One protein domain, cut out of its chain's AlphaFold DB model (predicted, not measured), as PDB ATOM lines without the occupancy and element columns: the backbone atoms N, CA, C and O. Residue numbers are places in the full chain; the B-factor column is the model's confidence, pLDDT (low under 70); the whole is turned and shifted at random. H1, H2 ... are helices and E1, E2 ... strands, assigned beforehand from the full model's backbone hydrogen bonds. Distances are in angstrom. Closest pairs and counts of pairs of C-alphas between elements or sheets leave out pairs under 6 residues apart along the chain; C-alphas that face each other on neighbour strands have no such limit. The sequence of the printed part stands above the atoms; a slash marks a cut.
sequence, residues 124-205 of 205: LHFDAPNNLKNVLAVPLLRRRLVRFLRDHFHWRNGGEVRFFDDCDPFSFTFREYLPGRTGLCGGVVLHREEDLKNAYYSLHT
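Overview. This is residues 124 to 205 of the 205 residues of an uncharacterized protein of Lachnospiraceae bacterium 7_1_58FAA (UniProt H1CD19). Picture a strongly twisted, curled sheet of five strands forming a wall, with two helices on one face, an arrangement of two layers. H1 packs by its first residues on E2, H2 runs beside the edge strand E5, and the two helices meet at a corner by their link. The printed part has 82 residues with two named helices and five named strands, in the order E1 H1 H2 E2 E3 E4 E5; the class is mixed. The sheet, in the order E1 E2 E3 E4 E5, is mixed, with E1 and E2 parallel and the other neighbours antiparallel. The whole is compact, with a radius of gyration of the C-alphas of 12.7 A, yet elongated in outline, spanning 42 by 22 by 19 A.

Arrangement. Start with the meander, each strand the antiparallel neighbour of the one before: E2 (residues 160 to 165), E3 (172 to 178), E4 (181 to 191) and E5 (200 to 204). In the hairpin of E2 and E3, look for N 164 and O 173, 2.8 A apart. In the hairpin of E3 and E4, N 174 and O 186 are 2.8 A apart. In the hairpin of E4 and E5, N 189 and O 202 are 3.0 A apart. Beside E2 find its parallel neighbour, the edge strand E1 (residues 124 to 127), at 32 degrees, with N 127 and O 163 at 2.8 A. E1 and E5 are apart. Between E1 and E2 the chain passes through H1 (residues 129 to 137) and H2 (139 to 152), a strand-helix-strand unit, two parallel neighbour strands with helices between, whose crossover is left-handed. H1 is on the sheet; its closest C-alphas to E2 are those of Asn 131 and Asp 165, 5.8 A apart. H2 is on the sheet at a height over the sheet of 4.7 A, over none of the strands, but only just, as 2 of its 14 C-alphas fall on E4. Its closest C-alphas to E5 are those of Phe 148 and Tyr 201, 6.6 A apart. H1 and H2 touch only at the corner, with the C-alphas of Leu 136 and Arg 142 closest at 5.2 A, at a steep tilt of 66 degrees, opposite ways. In H1 and H2 every O i to N i+4 pair is within hydrogen-bond range.

Along the chain. Find C-alpha 124 at (33.346, 43.631, 25.657), where E1 begins. H1 covers 12.2 A. H2 runs 20.0 A from C-alpha 139 at (40.203, 25.147, 23.548). E2 measures 16.8 A, E3 19.4 A and E4, the longest strand, 31.2 A. E5 ends at C-alpha 204, (47.911, 47.049, 18.003).

Size, cuts and confidence. The two C-alphas farthest apart are those of Gly 180 and Asp 195, 42.1 A. The printed part has no cut and no long link. The mean pLDDT of the printed part is 92.7, and no printed residue is under 70.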
ATOM      1  N   LEU A 124      32.710  44.231  26.828       94.81
ATOM      2  CA  LEU A 124      33.346  43.631  25.657       94.81
ATOM      3  C   LEU A 124      32.276  42.962  24.792       94.81
ATOM      4  O   LEU A 124      31.687  41.960  25.198       94.81
ATOM      5  N   HIS A 125      32.033  43.516  23.609       95.81
ATOM      6  CA  HIS A 125      31.019  43.051  22.663       95.81
ATOM      7  C   HIS A 125      31.684  42.490  21.410       95.81
ATOM      8  O   HIS A 125      32.549  43.134  20.828       95.81
ATOM      9  N   PHE A 126      31.290  41.293  20.983       97.25
ATOM     10  CA  PHE A 126      31.830  40.664  19.779       97.25
ATOM     11  C   PHE A 126      30.789  40.645  18.665       97.25
ATOM     12  O   PHE A 126      29.869  39.830  18.690       97.25
ATOM     13  N   ASP A 127      31.025  41.467  17.650       96.56
ATOM     14  CA  ASP A 127      30.335  41.476  16.360       96.56
ATOM     15  C   ASP A 127      31.247  40.815  15.299       96.56
ATOM     16  O   ASP A 127      31.477  41.341  14.211       96.56
ATOM     17  N   ALA A 128      31.826  39.662  15.658       96.19
ATOM     18  CA  ALA A 128      32.867  38.952  14.905       96.19
ATOM     19  C   ALA A 128      32.525  37.454  14.760       96.19
ATOM     20  O   ALA A 128      33.174  36.598  15.373       96.19
ATOM     21  N   PRO A 129      31.428  37.106  14.062       94.44
ATOM     22  CA  PRO A 129      30.876  35.755  14.091       94.44
ATOM     23  C   PRO A 129      31.823  34.696  13.515       94.44
ATOM     24  O   PRO A 129      31.768  33.547  13.958       94.44
ATOM     25  N   ASN A 130      32.689  35.050  12.563       95.94
ATOM     26  CA  ASN A 130      33.557  34.079  11.900       95.94
ATOM     27  C   ASN A 130      34.755  33.727  12.786       95.94
ATOM     28  O   ASN A 130      34.918  32.572  13.195       95.94
ATOM     29  N   ASN A 131      35.558  34.724  13.156       97.06
ATOM     30  CA  ASN A 131      36.771  34.509  13.933       97.06
ATOM     31  C   ASN A 131      36.452  34.107  15.365       97.06
ATOM     32  O   ASN A 131      37.120  33.217  15.899       97.06
ATOM     33  N   LEU A 132      35.393  34.647  15.980       97.56
ATOM     34  CA  LEU A 132      35.009  34.214  17.322       97.56
ATOM     35  C   LEU A 132      34.618  32.735  17.329       97.56
ATOM     36  O   LEU A 132      35.095  31.984  18.180       97.56
ATOM     37  N   LYS A 133      33.806  32.282  16.366       97.12
ATOM     38  CA  LYS A 133      33.426  30.865  16.259       97.12
ATOM     39  C   LYS A 133      34.657  29.969  16.110       97.12
ATOM     40  O   LYS A 133      34.764  28.967  16.818       97.12
ATOM     41  N   ASN A 134      35.598  30.354  15.250       95.94
ATOM     42  CA  ASN A 134      36.832  29.605  15.013       95.94
ATOM     43  C   ASN A 134      37.719  29.546  16.271       95.94
ATOM     44  O   ASN A 134      38.196  28.473  16.643       95.94
ATOM     45  N   VAL A 135      37.872  30.660  16.996       97.19
ATOM     46  CA  VAL A 135      38.615  30.701  18.269       97.19
ATOM     47  C   VAL A 135      37.952  29.822  19.330       97.19
ATOM     48  O   VAL A 135      38.633  29.078  20.041       97.19
ATOM     49  N   LEU A 136      36.624  29.889  19.457       96.25
ATOM     50  CA  LEU A 136      35.880  29.134  20.467       96.25
ATOM     51  C   LEU A 136      35.925  27.619  20.231       96.25
ATOM     52  O   LEU A 136      35.877  26.865  21.214       96.25
ATOM     53  N   ALA A 137      36.066  27.188  18.972       96.75
ATOM     54  CA  ALA A 137      36.228  25.790  18.578       96.75
ATOM     55  C   ALA A 137      37.574  25.188  19.024       96.75
ATOM     56  O   ALA A 137      37.665  23.975  19.209       96.75
ATOM     57  N   VAL A 138      38.601  26.014  19.265       96.62
ATOM     58  CA  VAL A 138      39.938  25.568  19.687       96.62
ATOM     59  C   VAL A 138      40.163  25.888  21.177       96.62
ATOM     60  O   VAL A 138      40.440  27.035  21.537       96.62
ATOM     61  N   PRO A 139      40.131  24.896  22.099       96.19
ATOM     62  CA  PRO A 139      40.203  25.147  23.548       96.19
ATOM     63  C   PRO A 139      41.461  25.885  24.025       96.19
ATOM     64  O   PRO A 139      41.451  26.522  25.084       96.19
ATOM     65  N   LEU A 140      42.572  25.764  23.295       96.31
ATOM     66  CA  LEU A 140      43.808  26.482  23.597       96.31
ATOM     67  C   LEU A 140      43.688  27.974  23.257       96.31
ATOM     68  O   LEU A 140      43.975  28.805  24.120       96.31
ATOM     69  N   LEU A 141      43.200  28.308  22.058       96.94
ATOM     70  CA  LEU A 141      43.003  29.692  21.621       96.94
ATOM     71  C   LEU A 141      41.936  30.397  22.453       96.94
ATOM     72  O   LEU A 141      42.192  31.491  22.946       96.94
ATOM     73  N   ARG A 142      40.808  29.734  22.740       97.38
ATOM     74  CA  ARG A 142      39.779  30.268  23.646       97.38
ATOM     75  C   ARG A 142      40.362  30.710  24.988       97.38
ATOM     76  O   ARG A 142      40.083  31.809  25.459       97.38
ATOM     77  N   ARG A 143      41.198  29.871  25.612       96.81
ATOM     78  CA  ARG A 143      41.847  30.204  26.893       96.81
ATOM     79  C   ARG A 143      42.813  31.380  26.766       96.81
ATOM     80  O   ARG A 143      42.903  32.176  27.696       96.81
ATOM     81  N   ARG A 144      43.534  31.485  25.649       96.94
ATOM     82  CA  ARG A 144      44.453  32.600  25.389       96.94
ATOM     83  C   ARG A 144      43.714  33.905  25.164       96.94
ATOM     84  O   ARG A 144      44.088  34.883  25.796       96.94
ATOM     85  N   LEU A 145      42.654  33.898  24.359       97.38
ATOM     86  CA  LEU A 145      41.831  35.078  24.124       97.38
ATOM     87  C   LEU A 145      41.239  35.586  25.440       97.38
ATOM     88  O   LEU A 145      41.433  36.742  25.780       97.38
ATOM     89  N   VAL A 146      40.607  34.718  26.240       96.25
ATOM     90  CA  VAL A 146      40.020  35.124  27.534       96.25
ATOM     91  C   VAL A 146      41.069  35.725  28.473       96.25
ATOM     92  O   VAL A 146      40.809  36.744  29.110       96.25
ATOM     93  N   ARG A 147      42.262  35.120  28.561       96.31
ATOM     94  CA  ARG A 147      43.359  35.671  29.373       96.31
ATOM     95  C   ARG A 147      43.835  37.016  28.839       96.31
ATOM     96  O   ARG A 147      43.986  37.937  29.625       96.31
ATOM     97  N   PHE A 148      44.019  37.129  27.529       96.56
ATOM     98  CA  PHE A 148      44.443  38.365  26.887       96.56
ATOM     99  C   PHE A 148      43.427  39.491  27.115       96.56
ATOM    100  O   PHE A 148      43.797  40.567  27.565       96.56
ATOM    101  N   LEU A 149      42.136  39.231  26.887       95.31
ATOM    102  CA  LEU A 149      41.073  40.211  27.103       95.31
ATOM    103  C   LEU A 149      41.039  40.694  28.552       95.31
ATOM    104  O   LEU A 149      40.992  41.896  28.793       95.31
ATOM    105  N   ARG A 150      41.120  39.758  29.507       92.06
ATOM    106  CA  ARG A 150      41.249  40.086  30.927       92.06
ATOM    107  C   ARG A 150      42.456  41.000  31.132       92.06
ATOM    108  O   ARG A 150      42.293  42.131  31.547       92.06
ATOM    109  N   ASP A 151      43.650  40.555  30.768       91.12
ATOM    110  CA  ASP A 151      44.888  41.249  31.131       91.12
ATOM    111  C   ASP A 151      45.061  42.614  30.427       91.12
ATOM    112  O   ASP A 151      45.698  43.505  30.987       91.12
ATOM    113  N   HIS A 152      44.464  42.812  29.245       90.88
ATOM    114  CA  HIS A 152      44.687  44.000  28.411       90.88
ATOM    115  C   HIS A 152      43.515  44.992  28.332       90.88
ATOM    116  O   HIS A 152      43.755  46.122  27.911       90.88
ATOM    117  N   PHE A 153      42.291  44.643  28.760       89.88
ATOM    118  CA  PHE A 153      41.108  45.528  28.679       89.88
ATOM    119  C   PHE A 153      40.550  45.985  30.043       89.88
ATOM    120  O   PHE A 153      39.426  46.478  30.121       89.88
ATOM    121  N   HIS A 154      41.339  45.928  31.123       84.31
ATOM    122  CA  HIS A 154      41.000  46.524  32.431       84.31
ATOM    123  C   HIS A 154      41.130  48.064  32.452       84.31
ATOM    124  O   HIS A 154      41.823  48.647  33.292       84.31
ATOM    125  N   TRP A 155      40.520  48.751  31.483       81.94
ATOM    126  CA  TRP A 155      40.721  50.189  31.266       81.94
ATOM    127  C   TRP A 155      39.963  51.076  32.257       81.94
ATOM    128  O   TRP A 155      40.308  52.252  32.386       81.94
ATOM    129  N   ARG A 156      38.965  50.533  32.976       77.94
ATOM    130  CA  ARG A 156      38.160  51.253  33.986       77.94
ATOM    131  C   ARG A 156      37.636  52.606  33.499       77.94
ATOM    132  O   ARG A 156      37.734  53.619  34.191       77.94
ATOM    133  N   ASN A 157      37.110  52.621  32.282       76.56
ATOM    134  CA  ASN A 157      36.589  53.800  31.591       76.56
ATOM    135  C   ASN A 157      35.051  53.789  31.479       76.56
ATOM    136  O   ASN A 157      34.485  54.765  30.995       76.56
ATOM    137  N   GLY A 158      34.383  52.712  31.923       76.06
ATOM    138  CA  GLY A 158      32.926  52.563  31.903       76.06
ATOM    139  C   GLY A 158      32.298  52.568  30.508       76.06
ATOM    140  O   GLY A 158      31.099  52.813  30.403       76.06
ATOM    141  N   GLY A 159      33.100  52.366  29.461       85.62
ATOM    142  CA  GLY A 159      32.652  52.375  28.071       85.62
ATOM    143  C   GLY A 159      32.308  50.991  27.530       85.62
ATOM    144  O   GLY A 159      32.084  50.034  28.272       85.62
ATOM    145  N   GLU A 160      32.313  50.893  26.207       91.75
ATOM    146  CA  GLU A 160      32.137  49.652  25.457       91.75
ATOM    147  C   GLU A 160      33.316  49.472  24.494       91.75
ATOM    148  O   GLU A 160      33.800  50.440  23.911       91.75
ATOM    149  N   VAL A 161      33.782  48.241  24.305       94.62
ATOM    150  CA  VAL A 161      34.709  47.870  23.233       94.62
ATOM    151  C   VAL A 161      34.018  46.837  22.359       94.62
ATOM    152  O   VAL A 161      33.679  45.750  22.834       94.62
ATOM    153  N   ARG A 162      33.823  47.174  21.083       96.50
ATOM    154  CA  ARG A 162      33.285  46.251  20.080       96.50
ATOM    155  C   ARG A 162      34.404  45.661  19.251       96.50
ATOM    156  O   ARG A 162      35.241  46.410  18.751       96.50
ATOM    157  N   PHE A 163      34.380  44.348  19.096       97.81
ATOM    158  CA  PHE A 163      35.297  43.570  18.277       97.81
ATOM    159  C   PHE A 163      34.602  43.140  16.989       97.81
ATOM    160  O   PHE A 163      33.454  42.702  17.033       97.81
ATOM    161  N   PHE A 164      35.311  43.217  15.871       97.94
ATOM    162  CA  PHE A 164      34.852  42.812  14.547       97.94
ATOM    163  C   PHE A 164      35.821  41.788  13.959       97.94
ATOM    164  O   PHE A 164      36.979  41.717  14.379       97.94
ATOM    165  N   ASP A 165      35.350  40.990  13.001       98.00
ATOM    166  CA  ASP A 165      36.218  40.058  12.280       98.00
ATOM    167  C   ASP A 165      37.362  40.830  11.598       98.00
ATOM    168  O   ASP A 165      37.137  41.846  10.936       98.00
ATOM    169  N   ASP A 166      38.588  40.352  11.792       96.56
ATOM    170  CA  ASP A 166      39.742  40.747  10.987       96.56
ATOM    171  C   ASP A 166      39.852  39.826   9.757       96.56
ATOM    172  O   ASP A 166      39.320  38.711   9.753       96.56
ATOM    173  N   CYS A 167      40.542  40.288   8.717       93.44
ATOM    174  CA  CYS A 167      40.906  39.460   7.570       93.44
ATOM    175  C   CYS A 167      41.847  38.321   7.982       93.44
ATOM    176  O   CYS A 167      41.780  37.238   7.397       93.44
ATOM    177  N   ASP A 168      42.691  38.556   8.991       93.62
ATOM    178  CA  ASP A 168      43.573  37.531   9.537       93.62
ATOM    179  C   ASP A 168      42.776  36.529  10.394       93.62
ATOM    180  O   ASP A 168      41.978  36.932  11.255       93.62
ATOM    181  N   PRO A 169      42.983  35.209  10.219       93.31
ATOM    182  CA  PRO A 169      42.257  34.214  10.992       93.31
ATOM    183  C   PRO A 169      42.475  34.381  12.497       93.31
ATOM    184  O   PRO A 169      43.550  34.748  12.977       93.31
ATOM    185  N   PHE A 170      41.423  34.094  13.267       96.69
ATOM    186  CA  PHE A 170      41.424  34.158  14.737       96.69
ATOM    187  C   PHE A 170      41.751  35.536  15.342       96.69
ATOM    188  O   PHE A 170      41.890  35.630  16.570       96.69
ATOM    189  N   SER A 171      41.851  36.575  14.511       97.69
ATOM    190  CA  SER A 171      42.185  37.946  14.886       97.69
ATOM    191  C   SER A 171      40.949  38.845  14.831       97.69
ATOM    192  O   SER A 171      39.922  38.493  14.248       97.69
ATOM    193  N   PHE A 172      41.017  39.999  15.488       98.38
ATOM    194  CA  PHE A 172      39.892  40.925  15.589       98.38
ATOM    195  C   PHE A 172      40.359  42.357  15.405       98.38
ATOM    196  O   PHE A 172      41.335  42.760  16.035       98.38
ATOM    197  N   THR A 173      39.607  43.163  14.669       97.94
ATOM    198  CA  THR A 173      39.689  44.619  14.839       97.94
ATOM    199  C   THR A 173      38.785  45.033  15.997       97.94
ATOM    200  O   THR A 173      37.859  44.307  16.364       97.94
ATOM    201  N   PHE A 174      39.033  46.182  16.620       96.44
ATOM    202  CA  PHE A 174      38.157  46.700  17.663       96.44
ATOM    203  C   PHE A 174      37.992  48.214  17.605       96.44
ATOM    204  O   PHE A 174      38.843  48.946  17.093       96.44
ATOM    205  N   ARG A 175      36.892  48.687  18.193       94.81
ATOM    206  CA  ARG A 175      36.624  50.101  18.441       94.81
ATOM    207  C   ARG A 175      36.039  50.296  19.832       94.81
ATOM    208  O   ARG A 175      35.116  49.597  20.239       94.81
ATOM    209  N   GLU A 176      36.581  51.270  20.540       92.44
ATOM    210  CA  GLU A 176      36.112  51.740  21.832       92.44
ATOM    211  C   GLU A 176      35.055  52.836  21.636       92.44
ATOM    212  O   GLU A 176      35.210  53.757  20.829       92.44
ATOM    213  N   TYR A 177      33.990  52.749  22.418       88.81
ATOM    214  CA  TYR A 177      32.922  53.729  22.504       88.81
ATOM    215  C   TYR A 177      32.895  54.278  23.926       88.81
ATOM    216  O   TYR A 177      32.638  53.560  24.895       88.81
ATOM    217  N   LEU A 178      33.191  55.571  24.042       83.12
ATOM    218  CA  LEU A 178      33.230  56.291  25.306       83.12
ATOM    219  C   LEU A 178      32.150  57.376  25.319       83.12
ATOM    220  O   LEU A 178      31.967  58.068  24.315       83.12
ATOM    221  N   PRO A 179      31.468  57.600  26.454       75.81
ATOM    222  CA  PRO A 179      30.565  58.735  26.586       75.81
ATOM    223  C   PRO A 179      31.309  60.058  26.363       75.81
ATOM    224  O   PRO A 179      32.273  60.346  27.072       75.81
ATOM    225  N   GLY A 180      30.858  60.865  25.401       73.19
ATOM    226  CA  GLY A 180      31.345  62.234  25.180       73.19
ATOM    227  C   GLY A 180      32.703  62.372  24.476       73.19
ATOM    228  O   GLY A 180      33.238  63.477  24.440       73.19
ATOM    229  N   ARG A 181      33.284  61.295  23.925       78.88
ATOM    230  CA  ARG A 181      34.516  61.373  23.117       78.88
ATOM    231  C   ARG A 181      34.679  60.197  22.159       78.88
ATOM    232  O   ARG A 181      34.161  59.109  22.400       78.88
ATOM    233  N   THR A 182      35.503  60.388  21.135       76.75
ATOM    234  CA  THR A 182      35.996  59.284  20.304       76.75
ATOM    235  C   THR A 182      36.883  58.359  21.144       76.75
ATOM    236  O   THR A 182      37.753  58.823  21.899       76.75
ATOM    237  N   GLY A 183      36.633  57.055  21.043       82.31
ATOM    238  CA  GLY A 183      37.461  56.019  21.652       82.31
ATOM    239  C   GLY A 183      38.578  55.542  20.724       82.31
ATOM    240  O   GLY A 183      38.644  55.908  19.550       82.31
ATOM    241  N   LEU A 184      39.479  54.738  21.277       87.50
ATOM    242  CA  LEU A 184      40.552  54.074  20.546       87.50
ATOM    243  C   LEU A 184      40.001  53.048  19.546       87.50
ATOM    244  O   LEU A 184      38.942  52.457  19.749       87.50
ATOM    245  N   CYS A 185      40.749  52.778  18.486       92.06
ATOM    246  CA  CYS A 185      40.532  51.614  17.636       92.06
ATOM    247  C   CYS A 185      41.858  50.902  17.394       92.06
ATOM    248  O   CYS A 185      42.916  51.490  17.594       92.06
ATOM    249  N   GLY A 186      41.797  49.639  16.996       95.25
ATOM    250  CA  GLY A 186      42.997  48.835  16.835       95.25
ATOM    251  C   GLY A 186      42.703  47.395  16.450       95.25
ATOM    252  O   GLY A 186      41.599  47.076  16.011       95.25
ATOM    253  N   GLY A 187      43.693  46.528  16.646       96.94
ATOM    254  CA  GLY A 187      43.627  45.095  16.394       96.94
ATOM    255  C   GLY A 187      44.064  44.263  17.599       96.94
ATOM    256  O   GLY A 187      45.001  44.608  18.320       96.94
ATOM    257  N   VAL A 188      43.389  43.137  17.799       97.69
ATOM    258  CA  VAL A 188      43.809  42.006  18.627       97.69
ATOM    259  C   VAL A 188      44.223  40.895  17.671       97.69
ATOM    260  O   VAL A 188      43.379  40.171  17.146       97.69
ATOM    261  N   VAL A 189      45.526  40.788  17.429       97.50
ATOM    262  CA  VAL A 189      46.083  39.934  16.372       97.50
ATOM    263  C   VAL A 189      46.689  38.679  16.980       97.50
ATOM    264  O   VAL A 189      47.451  38.766  17.951       97.50
ATOM    265  N   LEU A 190      46.347  37.515  16.426       97.75
ATOM    266  CA  LEU A 190      46.973  36.246  16.774       97.75
ATOM    267  C   LEU A 190      48.282  36.088  15.996       97.75
ATOM    268  O   LEU A 190      48.292  35.979  14.777       97.75
ATOM    269  N   HIS A 191      49.398  36.000  16.710       96.19
ATOM    270  CA  HIS A 191      50.699  35.685  16.123       96.19
ATOM    271  C   HIS A 191      50.973  34.190  16.147       96.19
ATOM    272  O   HIS A 191      50.558  33.500  17.079       96.19
ATOM    273  N   ARG A 192      51.781  33.728  15.182       93.31
ATOM    274  CA  ARG A 192      52.228  32.330  15.040       93.31
ATOM    275  C   ARG A 192      51.061  31.348  14.914       93.31
ATOM    276  O   ARG A 192      51.068  30.297  15.549       93.31
ATOM    277  N   GLU A 193      50.062  31.697  14.108       90.00
ATOM    278  CA  GLU A 193      48.891  30.851  13.853       90.00
ATOM    279  C   GLU A 193      49.273  29.438  13.383       90.00
ATOM    280  O   GLU A 193      48.675  28.459  13.828       90.00
ATOM    281  N   GLU A 194      50.325  29.318  12.569       90.81
ATOM    282  CA  GLU A 194      50.827  28.035  12.057       90.81
ATOM    283  C   GLU A 194      51.276  27.064  13.166       90.81
ATOM    284  O   GLU A 194      51.241  25.848  12.989       90.81
ATOM    285  N   ASP A 195      51.650  27.589  14.338       93.62
ATOM    286  CA  ASP A 195      51.969  26.810  15.530       93.62
ATOM    287  C   ASP A 195      51.093  27.254  16.703       93.62
ATOM    288  O   ASP A 195      51.495  28.002  17.605       93.62
ATOM    289  N   LEU A 196      49.878  26.705  16.737       91.19
ATOM    290  CA  LEU A 196      48.912  26.961  17.801       91.19
ATOM    291  C   LEU A 196      49.456  26.648  19.197       91.19
ATOM    292  O   LEU A 196      48.949  27.205  20.170       91.19
ATOM    293  N   LYS A 197      50.491  25.816  19.361       92.06
ATOM    294  CA  LYS A 197      51.105  25.596  20.678       92.06
ATOM    295  C   LYS A 197      51.880  26.825  21.146       92.06
ATOM    296  O   LYS A 197      51.879  27.085  22.348       92.06
ATOM    297  N   ASN A 198      52.449  27.614  20.242       94.06
ATOM    298  CA  ASN A 198      53.249  28.804  20.550       94.06
ATOM    299  C   ASN A 198      52.581  30.137  20.166       94.06
ATOM    300  O   ASN A 198      53.169  31.195  20.395       94.06
ATOM    301  N   ALA A 199      51.355  30.099  19.637       96.19
ATOM    302  CA  ALA A 199      50.594  31.291  19.276       96.19
ATOM    303  C   ALA A 199      50.272  32.222  20.462       96.19
ATOM    304  O   ALA A 199      50.034  31.769  21.585       96.19
ATOM    305  N   TYR A 200      50.197  33.530  20.233       96.12
ATOM    306  CA  TYR A 200      49.828  34.499  21.273       96.12
ATOM    307  C   TYR A 200      49.118  35.714  20.679       96.12
ATOM    308  O   TYR A 200      49.346  36.070  19.530       96.12
ATOM    309  N   TYR A 201      48.263  36.349  21.476       98.06
ATOM    310  CA  TYR A 201      47.594  37.587  21.088       98.06
ATOM    311  C   TYR A 201      48.453  38.806  21.423       98.06
ATOM    312  O   TYR A 201      49.113  38.830  22.465       98.06
ATOM    313  N   SER A 202      48.408  39.826  20.570       96.19
ATOM    314  CA  SER A 202      48.960  41.153  20.853       96.19
ATOM    315  C   SER A 202      47.969  42.259  20.500       96.19
ATOM    316  O   SER A 202      47.125  42.087  19.621       96.19
ATOM    317  N   LEU A 203      48.108  43.404  21.171       94.75
ATOM    318  CA  LEU A 203      47.319  44.605  20.904       94.75
ATOM    319  C   LEU A 203      48.089  45.520  19.948       94.75
ATOM    320  O   LEU A 203      49.265  45.789  20.186       94.75
ATOM    321  N   HIS A 204      47.412  46.024  18.922       91.38
ATOM    322  CA  HIS A 204      47.911  47.049  18.003       91.38
ATOM    323  C   HIS A 204      46.915  48.208  17.997       91.38
ATOM    324  O   HIS A 204      45.720  47.957  17.881       91.38
ATOM    325  N   THR A 205      47.370  49.449  18.164       82.81
ATOM    326  CA  THR A 205      46.525  50.659  18.279       82.81
ATOM    327  C   THR A 205      47.136  51.817  17.529       82.81
ATOM    328  O   THR A 205      48.373  51.955  17.659       82.81
TER     329      THR A 205